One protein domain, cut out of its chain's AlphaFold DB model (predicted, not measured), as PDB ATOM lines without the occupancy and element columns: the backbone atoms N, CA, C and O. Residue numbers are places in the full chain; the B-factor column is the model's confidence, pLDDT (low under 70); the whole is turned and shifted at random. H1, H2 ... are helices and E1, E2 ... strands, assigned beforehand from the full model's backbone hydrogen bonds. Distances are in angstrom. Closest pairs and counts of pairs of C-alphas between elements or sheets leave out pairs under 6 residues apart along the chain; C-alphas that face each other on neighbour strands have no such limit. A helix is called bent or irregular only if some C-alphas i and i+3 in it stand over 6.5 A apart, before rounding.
ATOM      1  N   LYS A   2      -8.790  63.663  28.809       95.12
ATOM      2  CA  LYS A   2      -7.391  63.976  28.429       95.12
ATOM      3  C   LYS A   2      -6.364  63.813  29.564       95.12
ATOM      4  O   LYS A   2      -5.376  63.113  29.395       95.12
ATOM      5  N   ASN A   3      -6.650  64.366  30.745       95.12
ATOM      6  CA  ASN A   3      -5.780  64.252  31.925       95.12
ATOM      7  C   ASN A   3      -5.530  62.791  32.357       95.12
ATOM      8  O   ASN A   3      -4.403  62.408  32.655       95.12
ATOM      9  N   LEU A   4      -6.576  61.957  32.373       96.25
ATOM     10  CA  LEU A   4      -6.465  60.535  32.715       96.25
ATOM     11  C   LEU A   4      -5.634  59.776  31.668       96.25
ATOM     12  O   LEU A   4      -4.785  58.962  32.019       96.25
ATOM     13  N   PHE A   5      -5.827  60.099  30.388       98.00
ATOM     14  CA  PHE A   5      -5.060  59.525  29.284       98.00
ATOM     15  C   PHE A   5      -3.571  59.881  29.345       98.00
ATOM     16  O   PHE A   5      -2.726  58.998  29.212       98.00
ATOM     17  N   GLU A   6      -3.232  61.145  29.602       96.69
ATOM     18  CA  GLU A   6      -1.839  61.608  29.693       96.69
ATOM     19  C   GLU A   6      -1.071  60.979  30.867       96.69
ATOM     20  O   GLU A   6       0.140  60.778  30.772       96.69
ATOM     21  N   LYS A   7      -1.769  60.607  31.947       96.12
ATOM     22  CA  LYS A   7      -1.199  59.850  33.077       96.12
ATOM     23  C   LYS A   7      -0.993  58.366  32.772       96.12
ATOM     24  O   LYS A   7      -0.262  57.693  33.498       96.12
ATOM     25  N   GLY A   8      -1.649  57.845  31.738       98.00
ATOM     26  CA  GLY A   8      -1.597  56.435  31.392       98.00
ATOM     27  C   GLY A   8      -0.234  55.999  30.850       98.00
ATOM     28  O   GLY A   8       0.505  56.736  30.188       98.00
ATOM     29  N   LEU A   9       0.096  54.739  31.104       98.56
ATOM     30  CA  LEU A   9       1.318  54.109  30.623       98.56
ATOM     31  C   LEU A   9       1.142  53.633  29.177       98.56
ATOM     32  O   LEU A   9       0.070  53.177  28.794       98.56
ATOM     33  N   SER A  10       2.204  53.675  28.372       98.50
ATOM     34  CA  SER A  10       2.228  52.888  27.130       98.50
ATOM     35  C   SER A  10       2.183  51.391  27.457       98.50
ATOM     36  O   SER A  10       2.539  50.994  28.570       98.50
ATOM     37  N   PHE A  11       1.834  50.537  26.492       98.06
ATOM     38  CA  PHE A  11       1.857  49.084  26.697       98.06
ATOM     39  C   PHE A  11       3.223  48.581  27.180       98.06
ATOM     40  O   PHE A  11       3.308  47.830  28.152       98.06
ATOM     41  N   ARG A  12       4.315  49.062  26.572       97.38
ATOM     42  CA  ARG A  12       5.681  48.710  26.985       97.38
ATOM     43  C   ARG A  12       5.971  49.115  28.434       97.38
ATOM     44  O   ARG A  12       6.522  48.311  29.184       97.38
ATOM     45  N   SER A  13       5.615  50.338  28.828       98.25
ATOM     46  CA  SER A  13       5.814  50.823  30.200       98.25
ATOM     47  C   SER A  13       4.929  50.085  31.203       98.25
ATOM     48  O   SER A  13       5.391  49.756  32.291       98.25
ATOM     49  N   PHE A  14       3.687  49.766  30.835       98.44
ATOM     50  CA  PHE A  14       2.802  48.935  31.645       98.44
ATOM     51  C   PHE A  14       3.418  47.546  31.859       98.44
ATOM     52  O   PHE A  14       3.618  47.147  33.001       98.44
ATOM     53  N   MET A  15       3.840  46.859  30.792       98.06
ATOM     54  CA  MET A  15       4.495  45.546  30.871       98.06
ATOM     55  C   MET A  15       5.774  45.552  31.712       98.06
ATOM     56  O   MET A  15       6.068  44.554  32.367       98.06
ATOM     57  N   PHE A  16       6.533  46.651  31.725       97.62
ATOM     58  CA  PHE A  16       7.717  46.778  32.578       97.62
ATOM     59  C   PHE A  16       7.378  46.671  34.074       97.62
ATOM     60  O   PHE A  16       8.133  46.057  34.822       97.62
ATOM     61  N   ASN A  17       6.218  47.193  34.482       96.38
ATOM     62  CA  ASN A  17       5.752  47.192  35.872       96.38
ATOM     63  C   ASN A  17       4.951  45.934  36.258       96.38
ATOM     64  O   ASN A  17       4.596  45.768  37.423       96.38
ATOM     65  N   VAL A  18       4.649  45.048  35.304       97.50
ATOM     66  CA  VAL A  18       3.932  43.790  35.563       97.50
ATOM     67  C   VAL A  18       4.906  42.704  36.028       97.50
ATOM     68  O   VAL A  18       5.981  42.518  35.444       97.50
ATOM     69  N   ASP A  19       4.501  41.949  37.053       98.06
ATOM     70  CA  ASP A  19       5.239  40.792  37.558       98.06
ATOM     71  C   ASP A  19       5.417  39.704  36.485       98.06
ATOM     72  O   ASP A  19       4.633  39.572  35.542       98.06
ATOM     73  N   ASP A  20       6.446  38.874  36.631       98.12
ATOM     74  CA  ASP A  20       6.800  37.901  35.596       98.12
ATOM     75  C   ASP A  20       5.733  36.828  35.356       98.12
ATOM     76  O   ASP A  20       5.645  36.292  34.247       98.12
ATOM     77  N   VAL A  21       4.905  36.505  36.355       98.31
ATOM     78  CA  VAL A  21       3.835  35.509  36.199       98.31
ATOM     79  C   VAL A  21       2.771  36.053  35.259       98.31
ATOM     80  O   VAL A  21       2.402  35.387  34.291       98.31
ATOM     81  N   ASN A  22       2.292  37.267  35.508       98.31
ATOM     82  CA  ASN A  22       1.270  37.880  34.674       98.31
ATOM     83  C   ASN A  22       1.822  38.325  33.315       98.31
ATOM     84  O   ASN A  22       1.163  38.113  32.298       98.31
ATOM     85  N   LYS A  23       3.070  38.804  33.250       98.25
ATOM     86  CA  LYS A  23       3.756  39.113  31.985       98.25
ATOM     87  C   LYS A  23       3.799  37.896  31.059       98.25
ATOM     88  O   LYS A  23       3.456  38.008  29.884       98.25
ATOM     89  N   LYS A  24       4.126  36.707  31.584       98.12
ATOM     90  CA  LYS A  24       4.083  35.453  30.808       98.12
ATOM     91  C   LYS A  24       2.683  35.137  30.274       98.12
ATOM     92  O   LYS A  24       2.575  34.630  29.161       98.12
ATOM     93  N   LYS A  25       1.617  35.445  31.022       98.12
ATOM     94  CA  LYS A  25       0.230  35.221  30.571       98.12
ATOM     95  C   LYS A  25      -0.171  36.152  29.426       98.12
ATOM     96  O   LYS A  25      -0.780  35.667  28.481       98.12
ATOM     97  N   PHE A  26       0.225  37.428  29.457       98.19
ATOM     98  CA  PHE A  26       0.082  38.323  28.297       98.19
ATOM     99  C   PHE A  26       0.878  37.794  27.097       98.19
ATOM    100  O   PHE A  26       0.341  37.610  26.007       98.19
ATOM    101  N   MET A  27       2.161  37.480  27.305       97.19
ATOM    102  CA  MET A  27       3.057  37.058  26.222       97.19
ATOM    103  C   MET A  27       2.643  35.735  25.569       97.19
ATOM    104  O   MET A  27       2.884  35.552  24.377       97.19
ATOM    105  N   LYS A  28       1.966  34.843  26.308       97.19
ATOM    106  CA  LYS A  28       1.355  33.619  25.769       97.19
ATOM    107  C   LYS A  28       0.409  33.913  24.600       97.19
ATOM    108  O   LYS A  28       0.375  33.122  23.664       97.19
ATOM    109  N   TYR A  29      -0.355  35.004  24.666       97.00
ATOM    110  CA  TYR A  29      -1.220  35.424  23.566       97.00
ATOM    111  C   TYR A  29      -0.455  36.311  22.593       97.00
ATOM    112  O   TYR A  29      -0.424  36.011  21.410       97.00
ATOM    113  N   TYR A  30       0.209  37.361  23.080       96.56
ATOM    114  CA  TYR A  30       0.804  38.398  22.234       96.56
ATOM    115  C   TYR A  30       1.863  37.891  21.236       96.56
ATOM    116  O   TYR A  30       1.878  38.321  20.082       96.56
ATOM    117  N   ILE A  31       2.751  36.983  21.661       95.81
ATOM    118  CA  ILE A  31       3.879  36.523  20.835       95.81
ATOM    119  C   ILE A  31       3.416  35.708  19.615       95.81
ATOM    120  O   ILE A  31       3.776  36.093  18.502       95.81
ATOM    121  N   PRO A  32       2.644  34.611  19.769       95.62
ATOM    122  CA  PRO A  32       2.231  33.784  18.632       95.62
ATOM    123  C   PRO A  32       1.044  34.362  17.850       95.62
ATOM    124  O   PRO A  32       0.611  33.751  16.880       95.62
ATOM    125  N   MET A  33       0.466  35.481  18.294       95.25
ATOM    126  CA  MET A  33      -0.735  36.039  17.685       95.25
ATOM    127  C   MET A  33      -0.471  36.590  16.288       95.25
ATOM    128  O   MET A  33       0.409  37.432  16.076       95.25
ATOM    129  N   GLU A  34      -1.341  36.180  15.373       94.00
ATOM    130  CA  GLU A  34      -1.488  36.733  14.036       94.00
ATOM    131  C   GLU A  34      -2.858  37.405  13.939       94.00
ATOM    132  O   GLU A  34      -3.858  36.871  14.418       94.00
ATOM    133  N   ILE A  35      -2.883  38.600  13.352       95.75
ATOM    134  CA  ILE A  35      -4.111  39.338  13.058       95.75
ATOM    135  C   ILE A  35      -4.430  39.105  11.587       95.75
ATOM    136  O   ILE A  35      -3.534  39.218  10.750       95.75
ATOM    137  N   ALA A  36      -5.691  38.796  11.280       96.69
ATOM    138  CA  ALA A  36      -6.146  38.611   9.909       96.69
ATOM    139  C   ALA A  36      -5.789  39.818   9.020       96.69
ATOM    140  O   ALA A  36      -5.949  40.973   9.429       96.69
ATOM    141  N   ASP A  37      -5.354  39.549   7.786       97.44
ATOM    142  CA  ASP A  37      -4.893  40.587   6.854       97.44
ATOM    143  C   ASP A  37      -5.956  41.658   6.587       97.44
ATOM    144  O   ASP A  37      -5.618  42.828   6.442       97.44
ATOM    145  N   GLU A  38      -7.243  41.300   6.581       97.12
ATOM    146  CA  GLU A  38      -8.325  42.276   6.419       97.12
ATOM    147  C   GLU A  38      -8.314  43.339   7.528       97.12
ATOM    148  O   GLU A  38      -8.340  44.538   7.240       97.12
ATOM    149  N   VAL A  39      -8.230  42.913   8.793       97.94
ATOM    150  CA  VAL A  39      -8.174  43.821   9.948       97.94
ATOM    151  C   VAL A  39      -6.886  44.637   9.910       97.94
ATOM    152  O   VAL A  39      -6.920  45.856  10.070       97.94
ATOM    153  N   LYS A  40      -5.750  43.985   9.639       97.75
ATOM    154  CA  LYS A  40      -4.446  44.646   9.528       97.75
ATOM    155  C   LYS A  40      -4.436  45.730   8.448       97.75
ATOM    156  O   LYS A  40      -3.946  46.829   8.704       97.75
ATOM    157  N   ASN A  41      -4.991  45.449   7.271       98.19
ATOM    158  CA  ASN A  41      -5.056  46.397   6.161       98.19
ATOM    159  C   ASN A  41      -5.942  47.594   6.512       98.19
ATOM    160  O   ASN A  41      -5.547  48.731   6.265       98.19
ATOM    161  N   LYS A  42      -7.099  47.353   7.146       98.19
ATOM    162  CA  LYS A  42      -7.991  48.425   7.606       98.19
ATOM    163  C   LYS A  42      -7.322  49.307   8.663       98.19
ATOM    164  O   LYS A  42      -7.382  50.519   8.525       98.19
ATOM    165  N   ILE A  43      -6.634  48.727   9.653       98.25
ATOM    166  CA  ILE A  43      -5.891  49.505  10.660       98.25
ATOM    167  C   ILE A  43      -4.767  50.319  10.014       98.25
ATOM    168  O   ILE A  43      -4.667  51.512  10.272       98.25
ATOM    169  N   THR A  44      -3.949  49.706   9.156       98.12
ATOM    170  CA  THR A  44      -2.832  50.390   8.470       98.12
ATOM    171  C   THR A  44      -3.308  51.579   7.629       98.12
ATOM    172  O   THR A  44      -2.607  52.579   7.526       98.12
ATOM    173  N   ALA A  45      -4.500  51.483   7.031       97.94
ATOM    174  CA  ALA A  45      -5.061  52.519   6.167       97.94
ATOM    175  C   ALA A  45      -5.680  53.714   6.919       97.94
ATOM    176  O   ALA A  45      -6.072  54.684   6.274       97.94
ATOM    177  N   LEU A  46      -5.806  53.664   8.251       97.44
ATOM    178  CA  LEU A  46      -6.379  54.775   9.015       97.44
ATOM    179  C   LEU A  46      -5.451  55.991   8.990       97.44
ATOM    180  O   LEU A  46      -4.279  55.911   9.360       97.44
ATOM    181  N   GLU A  47      -5.996  57.136   8.582       97.00
ATOM    182  CA  GLU A  47      -5.240  58.385   8.489       97.00
ATOM    183  C   GLU A  47      -5.507  59.371   9.627       97.00
ATOM    184  O   GLU A  47      -4.776  60.354   9.761       97.00
ATOM    185  N   GLU A  48      -6.526  59.112  10.436       96.12
ATOM    186  CA  GLU A  48      -6.904  59.940  11.573       96.12
ATOM    187  C   GLU A  48      -6.156  59.546  12.850       96.12
ATOM    188  O   GLU A  48      -5.808  58.385  13.058       96.12
ATOM    189  N   GLU A  49      -5.926  60.531  13.717       98.06
ATOM    190  CA  GLU A  49      -5.383  60.290  15.051       98.06
ATOM    191  C   GLU A  49      -6.475  59.743  15.975       98.06
ATOM    192  O   GLU A  49      -7.540  60.348  16.136       98.06
ATOM    193  N   ILE A  50      -6.187  58.602  16.598       98.56
ATOM    194  CA  ILE A  50      -7.102  57.899  17.500       98.56
ATOM    195  C   ILE A  50      -6.413  57.716  18.845       98.56
ATOM    196  O   ILE A  50      -5.292  57.213  18.936       98.56
ATOM    197  N   ASN A  51      -7.115  58.084  19.910       98.69
ATOM    198  CA  ASN A  51      -6.659  57.902  21.279       98.69
ATOM    199  C   ASN A  51      -7.464  56.781  21.932       98.69
ATOM    200  O   ASN A  51      -8.691  56.834  21.970       98.69
ATOM    201  N   ILE A  52      -6.786  55.780  22.489       98.81
ATOM    202  CA  ILE A  52      -7.427  54.681  23.213       98.81
ATOM    203  C   ILE A  52      -6.979  54.701  24.671       98.81
ATOM    204  O   ILE A  52      -5.798  54.524  24.972       98.81
ATOM    205  N   LEU A  53      -7.922  54.900  25.593       98.75
ATOM    206  CA  LEU A  53      -7.684  54.718  27.024       98.75
ATOM    207  C   LEU A  53      -8.085  53.297  27.423       98.75
ATOM    208  O   LEU A  53      -9.257  52.944  27.339       98.75
ATOM    209  N   GLY A  54      -7.133  52.497  27.893       98.69
ATOM    210  CA  GLY A  54      -7.395  51.175  28.449       98.69
ATOM    211  C   GLY A  54      -7.384  51.169  29.972       98.69
ATOM    212  O   GLY A  54      -6.351  51.425  30.584       98.69
ATOM    213  N   VAL A  55      -8.507  50.810  30.587       98.56
ATOM    214  CA  VAL A  55      -8.583  50.463  32.010       98.56
ATOM    215  C   VAL A  55      -8.333  48.966  32.135       98.56
ATOM    216  O   VAL A  55      -9.130  48.162  31.647       98.56
ATOM    217  N   VAL A  56      -7.212  48.582  32.741       98.50
ATOM    218  CA  VAL A  56      -6.732  47.194  32.752       98.50
ATOM    219  C   VAL A  56      -6.165  46.800  34.107       98.50
ATOM    220  O   VAL A  56      -5.681  47.628  34.868       98.50
ATOM    221  N   GLU A  57      -6.173  45.501  34.380       98.06
ATOM    222  CA  GLU A  57      -5.539  44.925  35.560       98.06
ATOM    223  C   GLU A  57      -4.599  43.802  35.138       98.06
ATOM    224  O   GLU A  57      -4.974  42.912  34.371       98.06
ATOM    225  N   SER A  58      -3.368  43.816  35.651       97.88
ATOM    226  CA  SER A  58      -2.328  42.873  35.228       97.88
ATOM    227  C   SER A  58      -2.675  41.417  35.533       97.88
ATOM    228  O   SER A  58      -2.201  40.518  34.848       97.88
ATOM    229  N   TRP A  59      -3.515  41.164  36.534       97.38
ATOM    230  CA  TRP A  59      -3.937  39.834  36.967       97.38
ATOM    231  C   TRP A  59      -5.195  39.323  36.247       97.38
ATOM    232  O   TRP A  59      -5.528  38.144  36.384       97.38
ATOM    233  N   CYS A  60      -5.891  40.171  35.483       97.88
ATOM    234  CA  CYS A  60      -7.161  39.838  34.841       97.88
ATOM    235  C   CYS A  60      -6.955  38.968  33.577       97.88
ATOM    236  O   CYS A  60      -6.275  39.402  32.645       97.88
ATOM    237  N   PRO A  61      -7.568  37.770  33.495       97.50
ATOM    238  CA  PRO A  61      -7.452  36.897  32.323       97.50
ATOM    239  C   PRO A  61      -7.977  37.511  31.020       97.50
ATOM    240  O   PRO A  61      -7.363  37.322  29.973       97.50
ATOM    241  N   ASP A  62      -9.076  38.266  31.074       98.25
ATOM    242  CA  ASP A  62      -9.634  38.943  29.898       98.25
ATOM    243  C   ASP A  62      -8.703  40.069  29.420       98.25
ATOM    244  O   ASP A  62      -8.541  40.279  28.216       98.25
ATOM    245  N   CYS A  63      -7.989  40.732  30.346       98.56
ATOM    246  CA  CYS A  63      -6.937  41.688  29.993       98.56
ATOM    247  C   CYS A  63      -5.802  40.979  29.251       98.56
ATOM    248  O   CYS A  63      -5.346  41.498  28.237       98.56
ATOM    249  N   HIS A  64      -5.377  39.785  29.690       98.56
ATOM    250  CA  HIS A  64      -4.316  39.019  29.010       98.56
ATOM    251  C   HIS A  64      -4.624  38.753  27.541       98.56
ATOM    252  O   HIS A  64      -3.709  38.761  26.727       98.56
ATOM    253  N   ILE A  65      -5.891  38.511  27.211       98.50
ATOM    254  CA  ILE A  65      -6.319  38.200  25.848       98.50
ATOM    255  C   ILE A  65      -6.547  39.498  25.073       98.50
ATOM    256  O   ILE A  65      -5.845  39.775  24.103       98.50
ATOM    257  N   ASN A  66      -7.502  40.316  25.512       98.69
ATOM    258  CA  ASN A  66      -8.039  41.390  24.677       98.69
ATOM    259  C   ASN A  66      -7.084  42.586  24.585       98.69
ATOM    260  O   ASN A  66      -7.026  43.222  23.537       98.69
ATOM    261  N   LEU A  67      -6.278  42.864  25.622       98.75
ATOM    262  CA  LEU A  67      -5.229  43.888  25.519       98.75
ATOM    263  C   LEU A  67      -4.127  43.445  24.556       98.75
ATOM    264  O   LEU A  67      -3.603  44.267  23.816       98.75
ATOM    265  N   SER A  68      -3.779  42.153  24.543       98.44
ATOM    266  CA  SER A  68      -2.807  41.629  23.582       98.44
ATOM    267  C   SER A  68      -3.325  41.695  22.147       98.44
ATOM    268  O   SER A  68      -2.538  42.020  21.261       98.44
ATOM    269  N   VAL A  69      -4.622  41.448  21.920       98.56
ATOM    270  CA  VAL A  69      -5.258  41.649  20.605       98.56
ATOM    271  C   VAL A  69      -5.184  43.115  20.194       98.56
ATOM    272  O   VAL A  69      -4.652  43.416  19.126       98.56
ATOM    273  N   LEU A  70      -5.643  44.023  21.060       98.75
ATOM    274  CA  LEU A  70      -5.638  45.456  20.787       98.75
ATOM    275  C   LEU A  70      -4.229  45.976  20.483       98.75
ATOM    276  O   LEU A  70      -4.027  46.590  19.440       98.75
ATOM    277  N   GLU A  71      -3.254  45.699  21.354       98.44
ATOM    278  CA  GLU A  71      -1.866  46.139  21.169       98.44
ATOM    279  C   GLU A  71      -1.296  45.627  19.842       98.44
ATOM    280  O   GLU A  71      -0.676  46.380  19.091       98.44
ATOM    281  N   LYS A  72      -1.529  44.349  19.514       98.06
ATOM    282  CA  LYS A  72      -1.041  43.766  18.263       98.06
ATOM    283  C   LYS A  72      -1.646  44.474  17.053       98.06
ATOM    284  O   LYS A  72      -0.907  44.787  16.124       98.06
ATOM    285  N   MET A  73      -2.951  44.741  17.065       97.56
ATOM    286  CA  MET A  73      -3.631  45.457  15.985       97.56
ATOM    287  C   MET A  73      -3.062  46.859  15.786       97.56
ATOM    288  O   MET A  73      -2.666  47.205  14.677       97.56
ATOM    289  N   ILE A  74      -3.005  47.664  16.847       97.69
ATOM    290  CA  ILE A  74      -2.611  49.072  16.725       97.69
ATOM    291  C   ILE A  74      -1.113  49.234  16.446       97.69
ATOM    292  O   ILE A  74      -0.711  50.256  15.910       97.69
ATOM    293  N   SER A  75      -0.289  48.211  16.712       97.19
ATOM    294  CA  SER A  75       1.144  48.235  16.381       97.19
ATOM    295  C   SER A  75       1.446  48.422  14.885       97.19
ATOM    296  O   SER A  75       2.581  48.733  14.524       97.19
ATOM    297  N   PHE A  76       0.446  48.250  14.012       97.12
ATOM    298  CA  PHE A  76       0.555  48.492  12.573       97.12
ATOM    299  C   PHE A  76       0.307  49.952  12.152       97.12
ATOM    300  O   PHE A  76       0.484  50.256  10.975       97.12
ATOM    301  N   ASN A  77      -0.106  50.846  13.061       98.19
ATOM    302  CA  ASN A  77      -0.400  52.245  12.741       98.19
ATOM    303  C   ASN A  77       0.012  53.192  13.884       98.19
ATOM    304  O   ASN A  77      -0.522  53.125  14.989       98.19
ATOM    305  N   ASP A  78       0.934  54.113  13.603       97.81
ATOM    306  CA  ASP A  78       1.481  55.073  14.570       97.81
ATOM    307  C   ASP A  78       0.540  56.243  14.909       97.81
ATOM    308  O   ASP A  78       0.787  56.964  15.877       97.81
ATOM    309  N   LYS A  79      -0.569  56.401  14.180       98.38
ATOM    310  CA  LYS A  79      -1.624  57.383  14.477       98.38
ATOM    311  C   LYS A  79      -2.572  56.937  15.588       98.38
ATOM    312  O   LYS A  79      -3.390  57.733  16.052       98.38
ATOM    313  N   ILE A  80      -2.473  55.685  16.036       98.62
ATOM    314  CA  ILE A  80      -3.284  55.154  17.132       98.62
ATOM    315  C   ILE A  80      -2.437  55.098  18.400       98.62
ATOM    316  O   ILE A  80      -1.493  54.318  18.510       98.62
ATOM    317  N   THR A  81      -2.795  55.903  19.397       98.75
ATOM    318  CA  THR A  81      -2.088  55.947  20.681       98.75
ATOM    319  C   THR A  81      -2.891  55.249  21.771       98.75
ATOM    320  O   THR A  81      -3.988  55.683  22.119       98.75
ATOM    321  N   LEU A  82      -2.312  54.208  22.377       98.88
ATOM    322  CA  LEU A  82      -2.867  53.522  23.546       98.88
ATOM    323  C   LEU A  82      -2.206  53.987  24.846       98.88
ATOM    324  O   LEU A  82      -0.975  54.007  24.971       98.88
ATOM    325  N   ARG A  83      -3.034  54.303  25.844       98.81
ATOM    326  CA  ARG A  83      -2.618  54.622  27.215       98.81
ATOM    327  C   ARG A  83      -3.385  53.777  28.215       98.81
ATOM    328  O   ARG A  83      -4.598  53.647  28.115       98.81
ATOM    329  N   LEU A  84      -2.670  53.202  29.175       98.81
ATOM    330  CA  LEU A  84      -3.184  52.222  30.125       98.81
ATOM    331  C   LEU A  84      -3.181  52.770  31.547       98.81
ATOM    332  O   LEU A  84      -2.169  53.296  32.014       98.81
ATOM    333  N   VAL A  85      -4.298  52.593  32.241       98.31
ATOM    334  CA  VAL A  85      -4.493  52.936  33.654       98.31
ATOM    335  C   VAL A  85      -5.087  51.736  34.395       98.31
ATOM    336  O   VAL A  85      -5.737  50.885  33.783       98.31
ATOM    337  N   THR A  86      -4.867  51.647  35.705       96.94
ATOM    338  CA  THR A  86      -5.554  50.661  36.559       96.94
ATOM    339  C   THR A  86      -6.867  51.228  37.080       96.94
ATOM    340  O   THR A  86      -7.099  52.438  37.005       96.94
ATOM    341  N   ARG A  87      -7.737  50.374  37.633       94.06
ATOM    342  CA  ARG A  87      -9.016  50.822  38.211       94.06
ATOM    343  C   ARG A  87      -8.823  51.883  39.290       94.06
ATOM    344  O   ARG A  87      -9.569  52.852  39.319       94.06
ATOM    345  N   ASP A  88      -7.789  51.728  40.112       91.88
ATOM    346  CA  ASP A  88      -7.470  52.642  41.216       91.88
ATOM    347  C   ASP A  88      -7.050  54.045  40.746       91.88
ATOM    348  O   ASP A  88      -6.973  54.975  41.546       91.88
ATOM    349  N   ASN A  89      -6.739  54.217  39.459       92.00
ATOM    350  CA  ASN A  89      -6.398  55.518  38.884       92.00
ATOM    351  C   ASN A  89      -7.577  56.208  38.194       92.00
ATOM    352  O   ASN A  89      -7.417  57.344  37.750       92.00
ATOM    353  N   VAL A  90      -8.731  55.545  38.103       92.25
ATOM    354  CA  VAL A  90      -9.947  56.117  37.530       92.25
ATOM    355  C   VAL A  90     -10.832  56.648  38.653       92.25
ATOM    356  O   VAL A  90     -11.207  55.892  39.548       92.25
ATOM    357  N   ASN A  91     -11.191  57.931  38.596       86.75
ATOM    358  CA  ASN A  91     -12.077  58.551  39.575       86.75
ATOM    359  C   ASN A  91     -13.517  58.585  39.033       86.75
ATOM    360  O   ASN A  91     -14.169  57.543  38.910       86.75
ATOM    361  N   ASP A  92     -13.997  59.786  38.729       90.12
ATOM    362  CA  ASP A  92     -15.309  60.112  38.181       90.12
ATOM    363  C   ASP A  92     -15.298  60.194  36.645       90.12
ATOM    364  O   ASP A  92     -16.354  60.227  36.017       90.12
ATOM    365  N   GLU A  93     -14.120  60.163  36.002       91.75
ATOM    366  CA  GLU A  93     -14.002  60.381  34.553       91.75
ATOM    367  C   GLU A  93     -14.715  59.328  33.692       91.75
ATOM    368  O   GLU A  93     -14.950  59.581  32.512       91.75
ATOM    369  N   LEU A  94     -15.012  58.151  34.253       92.81
ATOM    370  CA  LEU A  94     -15.631  57.011  33.567       92.81
ATOM    371  C   LEU A  94     -16.824  56.443  34.357       92.81
ATOM    372  O   LEU A  94     -17.080  55.238  34.307       92.81
ATOM    373  N   ASP A  95     -17.542  57.288  35.101       92.56
ATOM    374  CA  ASP A  95     -18.720  56.869  35.876       92.56
ATOM    375  C   ASP A  95     -19.800  56.207  35.008       92.56
ATOM    376  O   ASP A  95     -20.346  55.179  35.406       92.56
ATOM    377  N   ASP A  96     -20.013  56.702  33.785       91.31
ATOM    378  CA  ASP A  96     -20.980  56.142  32.825       91.31
ATOM    379  C   ASP A  96     -20.630  54.714  32.359       91.31
ATOM    380  O   ASP A  96     -21.473  54.015  31.799       91.31
ATOM    381  N   TYR A  97     -19.397  54.256  32.605       91.81
ATOM    382  CA  TYR A  97     -18.919  52.907  32.274       91.81
ATOM    383  C   TYR A  97     -18.881  51.964  33.484       91.81
ATOM    384  O   TYR A  97     -18.382  50.838  33.380       91.81
ATOM    385  N   LYS A  98     -19.358  52.408  34.653       91.38
ATOM    386  CA  LYS A  98     -19.433  51.563  35.846       91.38
ATOM    387  C   LYS A  98     -20.648  50.642  35.757       91.38
ATOM    388  O   LYS A  98     -21.786  51.090  35.693       91.38
ATOM    389  N   GLU A  99     -20.398  49.344  35.866       86.94
ATOM    390  CA  GLU A  99     -21.420  48.328  36.114       86.94
ATOM    391  C   GLU A  99     -21.282  47.880  37.574       86.94
ATOM    392  O   GLU A  99     -20.180  47.570  38.036       86.94
ATOM    393  N   ASP A 100     -22.374  47.922  38.341       86.62
ATOM    394  CA  ASP A 100     -22.374  47.645  39.788       86.62
ATOM    395  C   ASP A 100     -21.320  48.460  40.571       86.62
ATOM    396  O   ASP A 100     -20.630  47.972  41.472       86.62
ATOM    397  N   GLY A 101     -21.165  49.732  40.189       85.25
ATOM    398  CA  GLY A 101     -20.245  50.680  40.823       85.25
ATOM    399  C   GLY A 101     -18.766  50.474  40.476       85.25
ATOM    400  O   GLY A 101     -17.913  51.145  41.061       85.25
ATOM    401  N   LYS A 102     -18.430  49.573  39.542       88.06
ATOM    402  CA  LYS A 102     -17.046  49.298  39.129       88.06
ATOM    403  C   LYS A 102     -16.908  49.241  37.613       88.06
ATOM    404  O   LYS A 102     -17.768  48.739  36.906       88.06
ATOM    405  N   ILE A 103     -15.763  49.682  37.107       93.88
ATOM    406  CA  ILE A 103     -15.429  49.526  35.688       93.88
ATOM    407  C   ILE A 103     -14.990  48.084  35.452       93.88
ATOM    408  O   ILE A 103     -14.034  47.614  36.077       93.88
ATOM    409  N   LYS A 104     -15.657  47.355  34.556       95.75
ATOM    410  CA  LYS A 104     -15.190  46.029  34.120       95.75
ATOM    411  C   LYS A 104     -13.859  46.160  33.378       95.75
ATOM    412  O   LYS A 104     -13.632  47.142  32.686       95.75
ATOM    413  N   VAL A 105     -12.950  45.204  33.555       97.38
ATOM    414  CA  VAL A 105     -11.645  45.231  32.874       97.38
ATOM    415  C   VAL A 105     -11.488  44.003  31.980       97.38
ATOM    416  O   VAL A 105     -11.921  42.926  32.382       97.38
ATOM    417  N   PRO A 106     -10.853  44.141  30.807       98.19
ATOM    418  CA  PRO A 106     -10.382  45.398  30.232       98.19
ATOM    419  C   PRO A 106     -11.551  46.261  29.739       98.19
ATOM    420  O   PRO A 106     -12.500  45.732  29.178       98.19
ATOM    421  N   THR A 107     -11.474  47.578  29.911       98.31
ATOM    422  CA  THR A 107     -12.334  48.522  29.179       98.31
ATOM    423  C   THR A 107     -11.450  49.390  28.304       98.31
ATOM    424  O   THR A 107     -10.510  49.998  28.810       98.31
ATOM    425  N   PHE A 108     -11.730  49.448  27.006       98.69
ATOM    426  CA  PHE A 108     -11.023  50.305  26.059       98.69
ATOM    427  C   PHE A 108     -11.972  51.391  25.579       98.69
ATOM    428  O   PHE A 108     -12.961  51.086  24.920       98.69
ATOM    429  N   ILE A 109     -11.674  52.641  25.914       98.19
ATOM    430  CA  ILE A 109     -12.416  53.817  25.464       98.19
ATOM    431  C   ILE A 109     -11.716  54.361  24.225       98.19
ATOM    432  O   ILE A 109     -10.570  54.805  24.314       98.19
ATOM    433  N   ILE A 110     -12.396  54.306  23.083       98.44
ATOM    434  CA  ILE A 110     -11.893  54.788  21.800       98.44
ATOM    435  C   ILE A 110     -12.350  56.235  21.640       98.44
ATOM    436  O   ILE A 110     -13.538  56.544  21.769       98.44
ATOM    437  N   MET A 111     -11.405  57.118  21.344       98.12
ATOM    438  CA  MET A 111     -11.627  58.551  21.206       98.12
ATOM    439  C   MET A 111     -10.953  59.091  19.946       98.12
ATOM    440  O   MET A 111      -9.963  58.535  19.468       98.12
ATOM    441  N   ASP A 112     -11.462  60.208  19.438       97.38
ATOM    442  CA  ASP A 112     -10.768  60.985  18.411       97.38
ATOM    443  C   ASP A 112      -9.568  61.779  18.980       97.38
ATOM    444  O   ASP A 112      -9.241  61.723  20.176       97.38
ATOM    445  N   LYS A 113      -8.903  62.547  18.111       96.94
ATOM    446  CA  LYS A 113      -7.777  63.428  18.461       96.94
ATOM    447  C   LYS A 113      -8.106  64.483  19.527       96.94
ATOM    448  O   LYS A 113      -7.220  64.927  20.252       96.94
ATOM    449  N   ASP A 114      -9.374  64.879  19.624       97.38
ATOM    450  CA  ASP A 114      -9.868  65.915  20.531       97.38
ATOM    451  C   ASP A 114     -10.459  65.311  21.823       97.38
ATOM    452  O   ASP A 114     -11.002  66.034  22.657       97.38
ATOM    453  N   PHE A 115     -10.270  64.000  22.039       97.06
ATOM    454  CA  PHE A 115     -10.766  63.223  23.180       97.06
ATOM    455  C   PHE A 115     -12.295  63.090  23.247       97.06
ATOM    456  O   PHE A 115     -12.834  62.790  24.317       97.06
ATOM    457  N   ASN A 116     -13.001  63.254  22.124       96.00
ATOM    458  CA  ASN A 116     -14.415  62.898  22.052       96.00
ATOM    459  C   ASN A 116     -14.546  61.380  21.944       96.00
ATOM    460  O   ASN A 116     -13.878  60.739  21.129       96.00
ATOM    461  N   ILE A 117     -15.415  60.801  22.769       96.12
ATOM    462  CA  ILE A 117     -15.646  59.358  22.815       96.12
ATOM    463  C   ILE A 117     -16.417  58.918  21.568       96.12
ATOM    464  O   ILE A 117     -17.475  59.462  21.261       96.12
ATOM    465  N   ARG A 118     -15.907  57.885  20.893       95.50
ATOM    466  CA  ARG A 118     -16.568  57.217  19.759       95.50
ATOM    467  C   ARG A 118     -17.277  55.937  20.172       95.50
ATOM    468  O   ARG A 118     -18.312  55.591  19.619       95.50
ATOM    469  N   GLY A 119     -16.717  55.236  21.151       96.81
ATOM    470  CA  GLY A 119     -17.273  53.991  21.652       96.81
ATOM    471  C   GLY A 119     -16.350  53.325  22.658       96.81
ATOM    472  O   GLY A 119     -15.265  53.827  22.966       96.81
ATOM    473  N   ALA A 120     -16.796  52.185  23.177       97.12
ATOM    474  CA  ALA A 120     -16.039  51.424  24.151       97.12
ATOM    475  C   ALA A 120     -16.147  49.921  23.913       97.12
ATOM    476  O   ALA A 120     -17.227  49.389  23.669       97.12
ATOM    477  N   PHE A 121     -15.020  49.234  24.058       97.94
ATOM    478  CA  PHE A 121     -14.988  47.793  24.249       97.94
ATOM    479  C   PHE A 121     -14.980  47.512  25.749       97.94
ATOM    480  O   PHE A 121     -14.104  48.007  26.455       97.94
ATOM    481  N   ILE A 122     -15.926  46.711  26.236       96.75
ATOM    482  CA  ILE A 122     -16.063  46.404  27.667       96.75
ATOM    483  C   ILE A 122     -15.868  44.905  27.869       96.75
ATOM    484  O   ILE A 122     -16.628  44.113  27.327       96.75
ATOM    485  N   GLU A 123     -14.886  44.519  28.676       96.38
ATOM    486  CA  GLU A 123     -14.548  43.162  29.118       96.38
ATOM    487  C   GLU A 123     -14.175  42.173  28.003       96.38
ATOM    488  O   GLU A 123     -13.019  41.774  27.924       96.38
ATOM    489  N   LYS A 124     -15.125  41.764  27.157       96.00
ATOM    490  CA  LYS A 124     -15.009  40.710  26.129       96.00
ATOM    491  C   LYS A 124     -16.047  40.909  25.014       96.00
ATOM    492  O   LYS A 124     -16.986  41.683  25.175       96.00
ATOM    493  N   ILE A 125     -15.908  40.196  23.896       95.69
ATOM    494  CA  ILE A 125     -16.894  40.228  22.799       95.69
ATOM    495  C   ILE A 125     -18.264  39.689  23.231       95.69
ATOM    496  O   ILE A 125     -18.356  38.798  24.085       95.69
ATOM    497  N   ASP A 126     -19.328  40.169  22.590       94.00
ATOM    498  CA  ASP A 126     -20.716  39.850  22.955       94.00
ATOM    499  C   ASP A 126     -21.021  38.354  22.882       94.00
ATOM    500  O   ASP A 126     -21.706  37.814  23.750       94.00
ATOM    501  N   LYS A 127     -20.419  37.646  21.919       94.44
ATOM    502  CA  LYS A 127     -20.507  36.182  21.805       94.44
ATOM    503  C   LYS A 127     -20.101  35.461  23.095       94.44
ATOM    504  O   LYS A 127     -20.674  34.428  23.415       94.44
ATOM    505  N   VAL A 128     -19.117  35.984  23.830       96.19
ATOM    506  CA  VAL A 128     -18.641  35.390  25.091       96.19
ATOM    507  C   VAL A 128     -19.390  35.970  26.293       96.19
ATOM    508  O   VAL A 128     -19.595  35.257  27.270       96.19
ATOM    509  N   LYS A 129     -19.824  37.238  26.246       93.56
ATOM    510  CA  LYS A 129     -20.663  37.833  27.304       93.56
ATOM    511  C   LYS A 129     -22.018  37.153  27.427       93.56
ATOM    512  O   LYS A 129     -22.444  36.850  28.534       93.56
ATOM    513  N   ASN A 130     -22.660  36.910  26.290       94.44
ATOM    514  CA  ASN A 130     -24.026  36.400  26.216       94.44
ATOM    515  C   ASN A 130     -24.085  34.868  26.298       94.44
ATOM    516  O   ASN A 130     -25.165  34.285  26.279       94.44
ATOM    517  N   ALA A 131     -22.928  34.206  26.372       94.94
ATOM    518  CA  ALA A 131     -22.835  32.768  26.539       94.94
ATOM    519  C   ALA A 131     -23.094  32.385  28.003       94.94
ATOM    520  O   ALA A 131     -22.270  32.660  28.878       94.94
ATOM    521  N   ASP A 132     -24.209  31.699  28.258       94.75
ATOM    522  CA  ASP A 132     -24.526  31.176  29.587       94.75
ATOM    523  C   ASP A 132     -23.552  30.056  29.974       94.75
ATOM    524  O   ASP A 132     -23.617  28.930  29.467       94.75
ATOM    525  N   ILE A 133     -22.634  30.379  30.883       92.50
ATOM    526  CA  ILE A 133     -21.555  29.493  31.319       92.50
ATOM    527  C   ILE A 133     -22.053  28.240  32.049       92.50
ATOM    528  O   ILE A 133     -21.314  27.257  32.116       92.50
ATOM    529  N   GLU A 134     -23.280  28.255  32.576       95.75
ATOM    530  CA  GLU A 134     -23.882  27.101  33.247       95.75
ATOM    531  C   GLU A 134     -24.349  26.039  32.241       95.75
ATOM    532  O   GLU A 134     -24.473  24.858  32.573       95.75
ATOM    533  N   THR A 135     -24.525  26.426  30.975       97.31
ATOM    534  CA  THR A 135     -24.828  25.497  29.887       97.31
ATOM    535  C   THR A 135     -23.563  24.855  29.316       97.31
ATOM    536  O   THR A 135     -22.471  25.430  29.308       97.31
ATOM    537  N   LEU A 136     -23.708  23.654  28.742       96.81
ATOM    538  CA  LEU A 136     -22.608  22.984  28.039       96.81
ATOM    539  C   LEU A 136     -22.061  23.834  26.881       96.81
ATOM    540  O   LEU A 136     -20.858  23.824  26.621       96.81
ATOM    541  N   GLU A 137     -22.937  24.541  26.169       96.75
ATOM    542  CA  GLU A 137     -22.558  25.380  25.037       96.75
ATOM    543  C   GLU A 137     -21.790  26.621  25.492       96.75
ATOM    544  O   GLU A 137     -20.674  26.848  25.021       96.75
ATOM    545  N   GLY A 138     -22.311  27.376  26.462       97.06
ATOM    546  CA  GLY A 138     -21.618  28.567  26.943       97.06
ATOM    547  C   GLY A 138     -20.313  28.245  27.670       97.06
ATOM    548  O   GLY A 138     -19.314  28.942  27.481       97.06
ATOM    549  N   SER A 139     -20.246  27.119  28.388       97.19
ATOM    550  CA  SER A 139     -18.990  26.611  28.950       97.19
ATOM    551  C   SER A 139     -17.944  26.315  27.862       97.19
ATOM    552  O   SER A 139     -16.784  26.728  27.980       97.19
ATOM    553  N   LYS A 140     -18.346  25.687  26.745       97.88
ATOM    554  CA  LYS A 140     -17.465  25.464  25.583       97.88
ATOM    555  C   LYS A 140     -17.006  26.774  24.947       97.88
ATOM    556  O   LYS A 140     -15.817  26.897  24.653       97.88
ATOM    557  N   ILE A 141     -17.901  27.748  24.766       97.81
ATOM    558  CA  ILE A 141     -17.557  29.075  24.230       97.81
ATOM    559  C   ILE A 141     -16.514  29.744  25.132       97.81
ATOM    560  O   ILE A 141     -15.472  30.187  24.652       97.81
ATOM    561  N   ASN A 142     -16.718  29.746  26.449       96.94
ATOM    562  CA  ASN A 142     -15.762  30.330  27.387       96.94
ATOM    563  C   ASN A 142     -14.404  29.601  27.379       96.94
ATOM    564  O   ASN A 142     -13.351  30.233  27.464       96.94
ATOM    565  N   MET A 143     -14.398  28.271  27.242       97.12
ATOM    566  CA  MET A 143     -13.159  27.497  27.113       97.12
ATOM    567  C   MET A 143     -12.406  27.843  25.822       97.12
ATOM    568  O   MET A 143     -11.189  28.025  25.851       97.12
ATOM    569  N   GLN A 144     -13.117  27.967  24.699       97.75
ATOM    570  CA  GLN A 144     -12.552  28.390  23.417       97.75
ATOM    571  C   GLN A 144     -11.986  29.812  23.493       97.75
ATOM    572  O   GLN A 144     -10.861  30.045  23.048       97.75
ATOM    573  N   TYR A 145     -12.713  30.732  24.130       97.88
ATOM    574  CA  TYR A 145     -12.260  32.097  24.383       97.88
ATOM    575  C   TYR A 145     -10.937  32.114  25.160       97.88
ATOM    576  O   TYR A 145      -9.940  32.650  24.681       97.88
ATOM    577  N   LYS A 146     -10.878  31.418  26.302       96.38
ATOM    578  CA  LYS A 146      -9.658  31.283  27.121       96.38
ATOM    579  C   LYS A 146      -8.524  30.529  26.422       96.38
ATOM    580  O   LYS A 146      -7.378  30.599  26.856       96.38
ATOM    581  N   ALA A 147      -8.821  29.787  25.362       95.94
ATOM    582  CA  ALA A 147      -7.824  29.152  24.509       95.94
ATOM    583  C   ALA A 147      -7.351  30.063  23.356       95.94
ATOM    584  O   ALA A 147      -6.546  29.618  22.540       95.94
ATOM    585  N   GLY A 148      -7.833  31.310  23.277       95.38
ATOM    586  CA  GLY A 148      -7.487  32.268  22.224       95.38
ATOM    587  C   GLY A 148      -8.156  31.977  20.879       95.38
ATOM    588  O   GLY A 148      -7.673  32.427  19.848       95.38
ATOM    589  N   LYS A 149      -9.250  31.204  20.850       96.44
ATOM    590  CA  LYS A 149      -9.919  30.823  19.591       96.44
ATOM    591  C   LYS A 149     -10.759  31.933  18.964       96.44
ATOM    592  O   LYS A 149     -11.144  31.772  17.817       96.44
ATOM    593  N   PHE A 150     -10.996  33.027  19.686       96.94
ATOM    594  CA  PHE A 150     -11.769  34.181  19.210       96.94
ATOM    595  C   PHE A 150     -10.917  35.441  19.015       96.94
ATOM    596  O   PHE A 150     -11.405  36.555  19.189       96.94
ATOM    597  N   ILE A 151      -9.621  35.282  18.718       96.25
ATOM    598  CA  ILE A 151      -8.717  36.417  18.472       96.25
ATOM    599  C   ILE A 151      -9.210  37.261  17.291       96.25
ATOM    600  O   ILE A 151      -9.271  38.480  17.418       96.25
ATOM    601  N   ASN A 152      -9.602  36.626  16.182       95.81
ATOM    602  CA  ASN A 152     -10.059  37.343  14.990       95.81
ATOM    603  C   ASN A 152     -11.394  38.047  15.236       95.81
ATOM    604  O   ASN A 152     -11.497  39.231  14.950       95.81
ATOM    605  N   GLU A 153     -12.366  37.383  15.863       96.94
ATOM    606  CA  GLU A 153     -13.641  38.020  16.213       96.94
ATOM    607  C   GLU A 153     -13.447  39.191  17.189       96.94
ATOM    608  O   GLU A 153     -14.084  40.232  17.053       96.94
ATOM    609  N   THR A 154     -12.516  39.062  18.143       97.81
ATOM    610  CA  THR A 154     -12.145  40.172  19.039       97.81
ATOM    611  C   THR A 154     -11.531  41.329  18.261       97.81
ATOM    612  O   THR A 154     -11.860  42.486  18.518       97.81
ATOM    613  N   ALA A 155     -10.659  41.033  17.298       98.06
ATOM    614  CA  ALA A 155     -10.025  42.045  16.470       98.06
ATOM    615  C   ALA A 155     -11.033  42.764  15.558       98.06
ATOM    616  O   ALA A 155     -10.960  43.980  15.398       98.06
ATOM    617  N   GLU A 156     -12.001  42.038  15.001       97.19
ATOM    618  CA  GLU A 156     -13.084  42.596  14.190       97.19
ATOM    619  C   GLU A 156     -14.001  43.519  15.001       97.19
ATOM    620  O   GLU A 156     -14.330  44.608  14.534       97.19
ATOM    621  N   ASP A 157     -14.388  43.130  16.216       96.62
ATOM    622  CA  ASP A 157     -15.222  43.976  17.076       96.62
ATOM    623  C   ASP A 157     -14.481  45.236  17.535       96.62
ATOM    624  O   ASP A 157     -15.033  46.334  17.470       96.62
ATOM    625  N   LEU A 158     -13.206  45.112  17.921       98.00
ATOM    626  CA  LEU A 158     -12.366  46.276  18.218       98.00
ATOM    627  C   LEU A 158     -12.249  47.200  17.006       98.00
ATOM    628  O   LEU A 158     -12.363  48.415  17.152       98.00
ATOM    629  N   LEU A 159     -12.061  46.636  15.812       97.94
ATOM    630  CA  LEU A 159     -11.958  47.408  14.582       97.94
ATOM    631  C   LEU A 159     -13.228  48.216  14.311       97.94
ATOM    632  O   LEU A 159     -13.102  49.398  14.012       97.94
ATOM    633  N   LYS A 160     -14.424  47.621  14.441       97.00
ATOM    634  CA  LYS A 160     -15.706  48.332  14.250       97.00
ATOM    635  C   LYS A 160     -15.792  49.571  15.139       97.00
ATOM    636  O   LYS A 160     -16.101  50.653  14.654       97.00
ATOM    637  N   ILE A 161     -15.417  49.431  16.412       96.94
ATOM    638  CA  ILE A 161     -15.425  50.546  17.367       96.94
ATOM    639  C   ILE A 161     -14.378  51.604  16.985       96.94
ATOM    640  O   ILE A 161     -14.669  52.797  17.033       96.94
ATOM    641  N   ILE A 162     -13.173  51.181  16.585       96.88
ATOM    642  CA  ILE A 162     -12.081  52.077  16.165       96.88
ATOM    643  C   ILE A 162     -12.503  52.937  14.966       96.88
ATOM    644  O   ILE A 162     -12.281  54.147  14.980       96.88
ATOM    645  N   ILE A 163     -13.141  52.331  13.961       94.00
ATOM    646  CA  ILE A 163     -13.559  53.023  12.732       94.00
ATOM    647  C   ILE A 163     -14.944  53.685  12.835       94.00
ATOM    648  O   ILE A 163     -15.357  54.363  11.898       94.00
ATOM    649  N   GLY A 164     -15.666  53.483  13.943       86.56
ATOM    650  CA  GLY A 164     -17.015  54.018  14.158       86.56
ATOM    651  C   GLY A 164     -18.093  53.416  13.244       86.56
ATOM    652  O   GLY A 164     -18.976  54.154  12.807       86.56
TER     653      GLY A 164
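AT A GLANCE: This is residues 2 to 164 of the 165 residues of the protein "Thioredoxin" of Lutispora thermophila DSM 19022 (UniProt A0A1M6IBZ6). A twisted four-stranded sheet is covered on one face by H5 and H8, set steeply to each other, with the short H1 over the other face. H3 packs on H5, H4 touches both H5 and H8, and H6 and H7 form an arm beyond the ends of the strands; residues 86 to 106 make a long loop. The 163 printed residues include eight helices and four strands, in the order H1 H2 H3 H4 E1 H5 E2 E3 E4 H6 H7 H8. The sheet order is E2 E1 E3 E4, mixed, and the class is mixed helices and strands. The whole is compact, with a radius of gyration of the C-alphas of 15.2 A and spans of 45 by 38 by 32 A.

IN THESE COORDINATES: Find C-alpha 2 at (-7.391, 63.976, 28.429), where H1, residues 2 to 7, begins. Next come H2, 11 to 17, H3, 20 to 30, 14.7 A long, and H4, 37 to 44. E1, 50 to 55, is 16.4 A long. H5, 61 to 74, begins at (-7.452, 36.897, 32.323) and runs 20.4 A; it is neither bent nor irregular, but only just: C-alphas 64 and 67 are 6.1 A apart. E2, 80 to 85, E3, 107 to 112, and E4, 117 to 122, follow. Then find H6, 126 to 129, H7, 136 to 146, 15.4 A long, and H8, 151 to 163, 18.2 A long, ending at (-13.559, 53.023, 12.732).

HOW THE PARTS SIT: E1, H5, E2 form a strand-helix-strand unit, two parallel neighbour strands with a helix between, its crossover right-handed; look at N 81 and O 50, 2.9 A. E1 and E3 are antiparallel, with N 53 and O 109 at 2.9 A; E3 and E4 form a hairpin, with N 108 and O 121 at 2.8 A. H1 is on the opposite face from H5, at a height over the sheet of 8.5 A. The hub H5 touches H3 at Phe 26 and His 64, C-alphas 4.5 A apart, and H8 at Val 69 and Ala 155, 6.3 A, a steep tilt of 58 degrees. H4 touches H8, C-alphas of Val 39 and Glu 156 being 6.6 A apart. H2 only grazes the sheet with residues 11 to 14. H6 touches H7, their closest C-alphas, of Val 128 and Asn 142, being 6.3 A apart. Every O i to N i+4 pair is within hydrogen-bond range in H1, H2, H4, H7 and H8; H3 has 6 of 7 and H5 9 of 10, and H6 is too short for one.

THE WHOLE: The C-alphas farthest apart, of Asp 114 and Leu 136, are 45.4 A apart. The printed part has no cut, and the E2 to E3 link is long. No printed residue is under 70.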